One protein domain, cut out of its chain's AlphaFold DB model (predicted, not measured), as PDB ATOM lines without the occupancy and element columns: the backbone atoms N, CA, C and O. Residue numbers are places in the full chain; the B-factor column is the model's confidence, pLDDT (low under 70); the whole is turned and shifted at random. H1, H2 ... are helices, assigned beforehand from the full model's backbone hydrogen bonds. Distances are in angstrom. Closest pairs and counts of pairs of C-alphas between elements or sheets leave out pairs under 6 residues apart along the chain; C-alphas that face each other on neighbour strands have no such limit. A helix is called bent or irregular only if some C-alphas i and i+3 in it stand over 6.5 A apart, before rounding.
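This is residues 89 to 141 of the 141 residues of an uncharacterized protein of Domibacillus antri (UniProt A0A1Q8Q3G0). Two helices, H1 and H2, meet near their ends as an open V, and a third helix, H3, lies well away from them at the far end of an unnamed stretch, residues 117 to 126. H1 and H2 touch only at the corner by their link, H3 touches no helix, and the model is drawn out, with no common core; H2, the stretch after it and H3 make most of its length. The printed part has 53 residues, with three named helices in the order H1, H2, H3 and no named strand; its class is all helix. The whole is extended, with a radius of gyration of the C-alphas of 15.8 A, and the C-alphas span 49 by 23 by 13 A along their three main axes.

H1, residues 89 to 102, is joined by a tight link of 2 residues to H2, residues 105 to 116. The two touch only at the corner by their link, and only just, with 3 pairs of C-alphas within 8 A. The closest C-alphas are those of Ile 100 and His 106, 5.3 A apart. H1 touches H2 with residues 99 to 100 alone, and H2 touches H1 with residues 106 to 107 alone. The two helices run opposite ways at a steep tilt of 48 degrees, with their centres 13.6 A apart. H3, residues 127 to 137, follows H2 after a short link of 10 residues. H3 is apart from H1 and apart from H2. In H1, H2 and H3 every O i to N i+4 pair of the backbone is within hydrogen-bond range.

H1 begins at C-alpha 89, at (-41.000, -42.138, -32.602), and is 19.8 A long from first to last C-alpha; with 14 residues it is the longest helix. H2 begins at C-alpha 105, at (-51.902, -60.519, -24.546), and is 16.9 A long. H3 is 15.0 A long and ends at C-alpha 137, at (-39.150, -22.377, -21.248). No helix is bent or irregular.

The two C-alphas farthest apart are those of Ser 102 and Val 141, at 48.9 A. From the first printed C-alpha, Leu 89, to the last, Val 141, it is 32.9 A. Val 141 is the chain's last residue. Residues 89 to 95, 113 to 118, 126 to 132 and 134 to 141 stand free. The printed part has no cut, and no link is long. The mean pLDDT of the printed part is 72.7; residues 120 to 141 are under 70, and H3 has a mean of 59.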
ATOM      1  N   LEU A  89     -39.660 -41.900 -33.128       79.44
ATOM      2  CA  LEU A  89     -41.000 -42.138 -32.602       79.44
ATOM      3  C   LEU A  89     -41.843 -43.010 -33.552       79.44
ATOM      4  O   LEU A  89     -42.616 -43.842 -33.081       79.44
ATOM      5  N   ASP A  90     -41.647 -42.889 -34.869       80.12
ATOM      6  CA  ASP A  90     -42.271 -43.741 -35.888       80.12
ATOM      7  C   ASP A  90     -41.796 -45.198 -35.837       80.12
ATOM      8  O   ASP A  90     -42.627 -46.108 -35.882       80.12
ATOM      9  N   VAL A  91     -40.489 -45.451 -35.685       82.56
ATOM     10  CA  VAL A  91     -39.956 -46.818 -35.528       82.56
ATOM     11  C   VAL A  91     -40.491 -47.445 -34.241       82.56
ATOM     12  O   VAL A  91     -40.999 -48.569 -34.274       82.56
ATOM     13  N   LEU A  92     -40.470 -46.706 -33.128       82.75
ATOM     14  CA  LEU A  92     -41.008 -47.162 -31.846       82.75
ATOM     15  C   LEU A  92     -42.520 -47.439 -31.925       82.75
ATOM     16  O   LEU A  92     -42.981 -48.487 -31.470       82.75
ATOM     17  N   THR A  93     -43.291 -46.546 -32.550       84.94
ATOM     18  CA  THR A  93     -44.746 -46.693 -32.742       84.94
ATOM     19  C   THR A  93     -45.074 -47.887 -33.636       84.94
ATOM     20  O   THR A  93     -45.985 -48.660 -33.329       84.94
ATOM     21  N   THR A  94     -44.310 -48.082 -34.712       84.44
ATOM     22  CA  THR A  94     -44.476 -49.203 -35.645       84.44
ATOM     23  C   THR A  94     -44.168 -50.530 -34.958       84.44
ATOM     24  O   THR A  94     -45.017 -51.421 -34.961       84.44
ATOM     25  N   LYS A  95     -43.026 -50.646 -34.267       85.69
ATOM     26  CA  LYS A  95     -42.655 -51.861 -33.521       85.69
ATOM     27  C   LYS A  95     -43.626 -52.158 -32.377       85.69
ATOM     28  O   LYS A  95     -43.999 -53.309 -32.178       85.69
ATOM     29  N   THR A  96     -44.119 -51.131 -31.683       86.88
ATOM     30  CA  THR A  96     -45.157 -51.283 -30.647       86.88
ATOM     31  C   THR A  96     -46.474 -51.795 -31.240       86.88
ATOM     32  O   THR A  96     -47.115 -52.675 -30.663       86.88
ATOM     33  N   ARG A  97     -46.875 -51.299 -32.420       88.69
ATOM     34  CA  ARG A  97     -48.064 -51.779 -33.140       88.69
ATOM     35  C   ARG A  97     -47.911 -53.235 -33.576       88.69
ATOM     36  O   ARG A  97     -48.811 -54.023 -33.301       88.69
ATOM     37  N   GLU A  98     -46.791 -53.598 -34.200       89.62
ATOM     38  CA  GLU A  98     -46.478 -54.982 -34.590       89.62
ATOM     39  C   GLU A  98     -46.500 -55.924 -33.373       89.62
ATOM     40  O   GLU A  98     -47.137 -56.977 -33.408       89.62
ATOM     41  N   PHE A  99     -45.873 -55.518 -32.264       87.62
ATOM     42  CA  PHE A  99     -45.823 -56.288 -31.022       87.62
ATOM     43  C   PHE A  99     -47.221 -56.566 -30.448       87.62
ATOM     44  O   PHE A  99     -47.512 -57.713 -30.103       87.62
ATOM     45  N   ILE A 100     -48.110 -55.565 -30.418       90.56
ATOM     46  CA  ILE A 100     -49.509 -55.722 -29.975       90.56
ATOM     47  C   ILE A 100     -50.332 -56.555 -30.973       90.56
ATOM     48  O   ILE A 100     -51.169 -57.355 -30.561       90.56
ATOM     49  N   GLN A 101     -50.110 -56.387 -32.280       86.69
ATOM     50  CA  GLN A 101     -50.830 -57.133 -33.319       86.69
ATOM     51  C   GLN A 101     -50.430 -58.614 -33.370       86.69
ATOM     52  O   GLN A 101     -51.277 -59.450 -33.676       86.69
ATOM     53  N   SER A 102     -49.182 -58.954 -33.029       87.25
ATOM     54  CA  SER A 102     -48.709 -60.347 -33.000       87.25
ATOM     55  C   SER A 102     -49.413 -61.213 -31.945       87.25
ATOM     56  O   SER A 102     -49.560 -62.418 -32.142       87.25
ATOM     57  N   ASN A 103     -49.866 -60.618 -30.833       87.62
ATOM     58  CA  ASN A 103     -50.605 -61.308 -29.777       87.62
ATOM     59  C   ASN A 103     -51.369 -60.293 -28.899       87.62
ATOM     60  O   ASN A 103     -50.727 -59.452 -28.266       87.62
ATOM     61  N   PRO A 104     -52.707 -60.389 -28.748       82.88
ATOM     62  CA  PRO A 104     -53.472 -59.452 -27.919       82.88
ATOM     63  C   PRO A 104     -53.026 -59.412 -26.446       82.88
ATOM     64  O   PRO A 104     -53.153 -58.369 -25.806       82.88
ATOM     65  N   ALA A 105     -52.441 -60.492 -25.910       86.50
ATOM     66  CA  ALA A 105     -51.902 -60.519 -24.546       86.50
ATOM     67  C   ALA A 105     -50.659 -59.622 -24.357       86.50
ATOM     68  O   ALA A 105     -50.328 -59.254 -23.231       86.50
ATOM     69  N   HIS A 106     -49.976 -59.227 -25.438       88.06
ATOM     70  CA  HIS A 106     -48.854 -58.287 -25.371       88.06
ATOM     71  C   HIS A 106     -49.293 -56.867 -24.994       88.06
ATOM     72  O   HIS A 106     -48.489 -56.110 -24.455       88.06
ATOM     73  N   ARG A 107     -50.570 -56.513 -25.209       84.44
ATOM     74  CA  ARG A 107     -51.121 -55.211 -24.812       84.44
ATOM     75  C   ARG A 107     -51.085 -55.006 -23.298       84.44
ATOM     76  O   ARG A 107     -50.657 -53.945 -22.853       84.44
ATOM     77  N   GLU A 108     -51.499 -56.011 -22.527       84.94
ATOM     78  CA  GLU A 108     -51.449 -55.935 -21.064       84.94
ATOM     79  C   GLU A 108     -49.996 -55.978 -20.579       84.94
ATOM     80  O   GLU A 108     -49.600 -55.078 -19.854       84.94
ATOM     81  N   LYS A 109     -49.142 -56.874 -21.108       85.88
ATOM     82  CA  LYS A 109     -47.698 -56.875 -20.783       85.88
ATOM     83  C   LYS A 109     -47.021 -55.513 -20.999       85.88
ATOM     84  O   LYS A 109     -46.196 -55.104 -20.186       85.88
ATOM     85  N   LEU A 110     -47.347 -54.815 -22.091       85.06
ATOM     86  CA  LEU A 110     -46.819 -53.478 -22.380       85.06
ATOM     87  C   LEU A 110     -47.339 -52.433 -21.386       85.06
ATOM     88  O   LEU A 110     -46.568 -51.613 -20.901       85.06
ATOM     89  N   LYS A 111     -48.637 -52.462 -21.079       82.94
ATOM     90  CA  LYS A 111     -49.281 -51.586 -20.093       82.94
ATOM     91  C   LYS A 111     -48.704 -51.800 -18.689       82.94
ATOM     92  O   LYS A 111     -48.424 -50.821 -18.000       82.94
ATOM     93  N   ASP A 112     -48.480 -53.049 -18.294       85.50
ATOM     94  CA  ASP A 112     -47.872 -53.421 -17.016       85.50
ATOM     95  C   ASP A 112     -46.419 -52.928 -16.947       85.50
ATOM     96  O   ASP A 112     -46.040 -52.281 -15.976       85.50
ATOM     97  N   PHE A 113     -45.630 -53.124 -18.013       85.56
ATOM     98  CA  PHE A 113     -44.263 -52.601 -18.118       85.56
ATOM     99  C   PHE A 113     -44.210 -51.066 -18.053       85.56
ATOM    100  O   PHE A 113     -43.398 -50.510 -17.319       85.56
ATOM    101  N   LEU A 114     -45.088 -50.365 -18.778       84.62
ATOM    102  CA  LEU A 114     -45.185 -48.902 -18.717       84.62
ATOM    103  C   LEU A 114     -45.552 -48.429 -17.303       84.62
ATOM    104  O   LEU A 114     -44.933 -47.497 -16.795       84.62
ATOM    105  N   THR A 115     -46.478 -49.123 -16.637       83.44
ATOM    106  CA  THR A 115     -46.865 -48.845 -15.245       83.44
ATOM    107  C   THR A 115     -45.704 -49.094 -14.272       83.44
ATOM    108  O   THR A 115     -45.458 -48.268 -13.398       83.44
ATOM    109  N   GLU A 116     -44.930 -50.172 -14.452       84.50
ATOM    110  CA  GLU A 116     -43.707 -50.462 -13.682       84.50
ATOM    111  C   GLU A 116     -42.643 -49.361 -13.856       84.50
ATOM    112  O   GLU A 116     -41.918 -49.042 -12.914       84.50
ATOM    113  N   LYS A 117     -42.565 -48.740 -15.041       80.62
ATOM    114  CA  LYS A 117     -41.687 -47.585 -15.312       80.62
ATOM    115  C   LYS A 117     -42.302 -46.231 -14.934       80.62
ATOM    116  O   LYS A 117     -41.751 -45.202 -15.304       80.62
ATOM    117  N   GLY A 118     -43.424 -46.211 -14.208       72.56
ATOM    118  CA  GLY A 118     -44.094 -44.984 -13.761       72.56
ATOM    119  C   GLY A 118     -44.872 -44.233 -14.850       72.56
ATOM    120  O   GLY A 118     -45.478 -43.204 -14.564       72.56
ATOM    121  N   VAL A 119     -44.923 -44.749 -16.082       72.50
ATOM    122  CA  VAL A 119     -45.628 -44.144 -17.224       72.50
ATOM    123  C   VAL A 119     -47.128 -44.457 -17.129       72.50
ATOM    124  O   VAL A 119     -47.680 -45.239 -17.902       72.50
ATOM    125  N   GLY A 120     -47.793 -43.862 -16.134       62.22
ATOM    126  CA  GLY A 120     -49.207 -44.104 -15.828       62.22
ATOM    127  C   GLY A 120     -50.164 -43.607 -16.916       62.22
ATOM    128  O   GLY A 120     -51.059 -44.344 -17.334       62.22
ATOM    129  N   LYS A 121     -49.965 -42.375 -17.411       61.12
ATOM    130  CA  LYS A 121     -50.638 -41.818 -18.599       61.12
ATOM    131  C   LYS A 121     -49.709 -40.851 -19.333       61.12
ATOM    132  O   LYS A 121     -49.035 -40.046 -18.708       61.12
ATOM    133  N   VAL A 122     -49.774 -40.840 -20.667       51.16
ATOM    134  CA  VAL A 122     -49.046 -39.879 -21.533       51.16
ATOM    135  C   VAL A 122     -49.556 -38.428 -21.369       51.16
ATOM    136  O   VAL A 122     -48.950 -37.490 -21.866       51.16
ATOM    137  N   THR A 123     -50.670 -38.231 -20.658       53.19
ATOM    138  CA  THR A 123     -51.328 -36.931 -20.435       53.19
ATOM    139  C   THR A 123     -51.181 -36.394 -19.008       53.19
ATOM    140  O   THR A 123     -51.822 -35.402 -18.678       53.19
ATOM    141  N   GLU A 124     -50.405 -37.053 -18.146       49.34
ATOM    142  CA  GLU A 124     -50.227 -36.675 -16.736       49.34
ATOM    143  C   GLU A 124     -48.734 -36.525 -16.424       49.34
ATOM    144  O   GLU A 124     -48.137 -37.343 -15.729       49.34
ATOM    145  N   LEU A 125     -48.137 -35.456 -16.963       49.91
ATOM    146  CA  LEU A 125     -46.882 -34.908 -16.439       49.91
ATOM    147  C   LEU A 125     -47.094 -34.578 -14.950       49.91
ATOM    148  O   LEU A 125     -48.043 -33.850 -14.641       49.91
ATOM    149  N   PRO A 126     -46.262 -35.082 -14.022       56.25
ATOM    150  CA  PRO A 126     -46.363 -34.683 -12.625       56.25
ATOM    151  C   PRO A 126     -46.049 -33.186 -12.503       56.25
ATOM    152  O   PRO A 126     -45.171 -32.669 -13.194       56.25
ATOM    153  N   GLU A 127     -46.749 -32.476 -11.614       55.59
ATOM    154  CA  GLU A 127     -46.647 -31.009 -11.501       55.59
ATOM    155  C   GLU A 127     -45.208 -30.525 -11.232       55.59
ATOM    156  O   GLU A 127     -44.828 -29.441 -11.669       55.59
ATOM    157  N   SER A 128     -44.377 -31.359 -10.597       61.84
ATOM    158  CA  SER A 128     -42.939 -31.134 -10.403       61.84
ATOM    159  C   SER A 128     -42.139 -31.038 -11.707       61.84
ATOM    160  O   SER A 128     -41.209 -30.243 -11.795       61.84
ATOM    161  N   GLU A 129     -42.490 -31.829 -12.722       58.66
ATOM    162  CA  GLU A 129     -41.846 -31.794 -14.043       58.66
ATOM    163  C   GLU A 129     -42.480 -30.728 -14.944       58.66
ATOM    164  O   GLU A 129     -41.783 -30.107 -15.742       58.66
ATOM    165  N   TYR A 130     -43.775 -30.439 -14.769       57.00
ATOM    166  CA  TYR A 130     -44.433 -29.316 -15.443       57.00
ATOM    167  C   TYR A 130     -43.855 -27.958 -15.002       57.00
ATOM    168  O   TYR A 130     -43.592 -27.100 -15.842       57.00
ATOM    169  N   ALA A 131     -43.578 -27.782 -13.705       59.44
ATOM    170  CA  ALA A 131     -42.897 -26.598 -13.183       59.44
ATOM    171  C   ALA A 131     -41.478 -26.449 -13.765       59.44
ATOM    172  O   ALA A 131     -41.128 -25.375 -14.249       59.44
ATOM    173  N   ALA A 132     -40.698 -27.536 -13.803       61.66
ATOM    174  CA  ALA A 132     -39.370 -27.538 -14.418       61.66
ATOM    175  C   ALA A 132     -39.416 -27.237 -15.931       61.66
ATOM    176  O   ALA A 132     -38.541 -26.547 -16.449       61.66
ATOM    177  N   ALA A 133     -40.450 -27.702 -16.641       59.03
ATOM    178  CA  ALA A 133     -40.655 -27.387 -18.053       59.03
ATOM    179  C   ALA A 133     -40.992 -25.901 -18.285       59.03
ATOM    180  O   ALA A 133     -40.476 -25.311 -19.231       59.03
ATOM    181  N   LEU A 134     -41.809 -25.280 -17.424       61.09
ATOM    182  CA  LEU A 134     -42.088 -23.837 -17.479       61.09
ATOM    183  C   LEU A 134     -40.839 -22.997 -17.177       61.09
ATOM    184  O   LEU A 134     -40.532 -22.069 -17.926       61.09
ATOM    185  N   GLU A 135     -40.088 -23.353 -16.132       62.75
ATOM    186  CA  GLU A 135     -38.842 -22.673 -15.753       62.75
ATOM    187  C   GLU A 135     -37.791 -22.762 -16.877       62.75
ATOM    188  O   GLU A 135     -37.142 -21.768 -17.206       62.75
ATOM    189  N   LEU A 136     -37.697 -23.914 -17.555       57.09
ATOM    190  CA  LEU A 136     -36.808 -24.131 -18.701       57.09
ATOM    191  C   LEU A 136     -37.296 -23.469 -20.008       57.09
ATOM    192  O   LEU A 136     -36.480 -23.183 -20.884       57.09
ATOM    193  N   MET A 137     -38.597 -23.181 -20.144       57.47
ATOM    194  CA  MET A 137     -39.150 -22.377 -21.248       57.47
ATOM    195  C   MET A 137     -39.116 -20.862 -20.981       57.47
ATOM    196  O   MET A 137     -39.338 -20.078 -21.903       57.47
ATOM    197  N   GLY A 138     -38.786 -20.433 -19.759       51.84
ATOM    198  CA  GLY A 138     -38.583 -19.024 -19.412       51.84
ATOM    199  C   GLY A 138     -39.861 -18.208 -19.189       51.84
ATOM    200  O   GLY A 138     -39.770 -16.987 -19.048       51.84
ATOM    201  N   GLU A 139     -41.037 -18.841 -19.113       52.03
ATOM    202  CA  GLU A 139     -42.274 -18.169 -18.687       52.03
ATOM    203  C   GLU A 139     -42.261 -17.953 -17.166       52.03
ATOM    204  O   GLU A 139     -42.804 -18.727 -16.380       52.03
ATOM    205  N   SER A 140     -41.607 -16.863 -16.758       47.16
ATOM    206  CA  SER A 140     -41.742 -16.300 -15.412       47.16
ATOM    207  C   SER A 140     -43.154 -15.739 -15.221       47.16
ATOM    208  O   SER A 140     -43.619 -14.960 -16.058       47.16
ATOM    209  N   VAL A 141     -43.801 -16.113 -14.113       49.94
ATOM    210  CA  VAL A 141     -45.108 -15.594 -13.659       49.94
ATOM    211  C   VAL A 141     -44.932 -14.313 -12.842       49.94
ATOM    212  O   VAL A 141     -44.003 -14.290 -12.004       49.94
TER     213      VAL A 141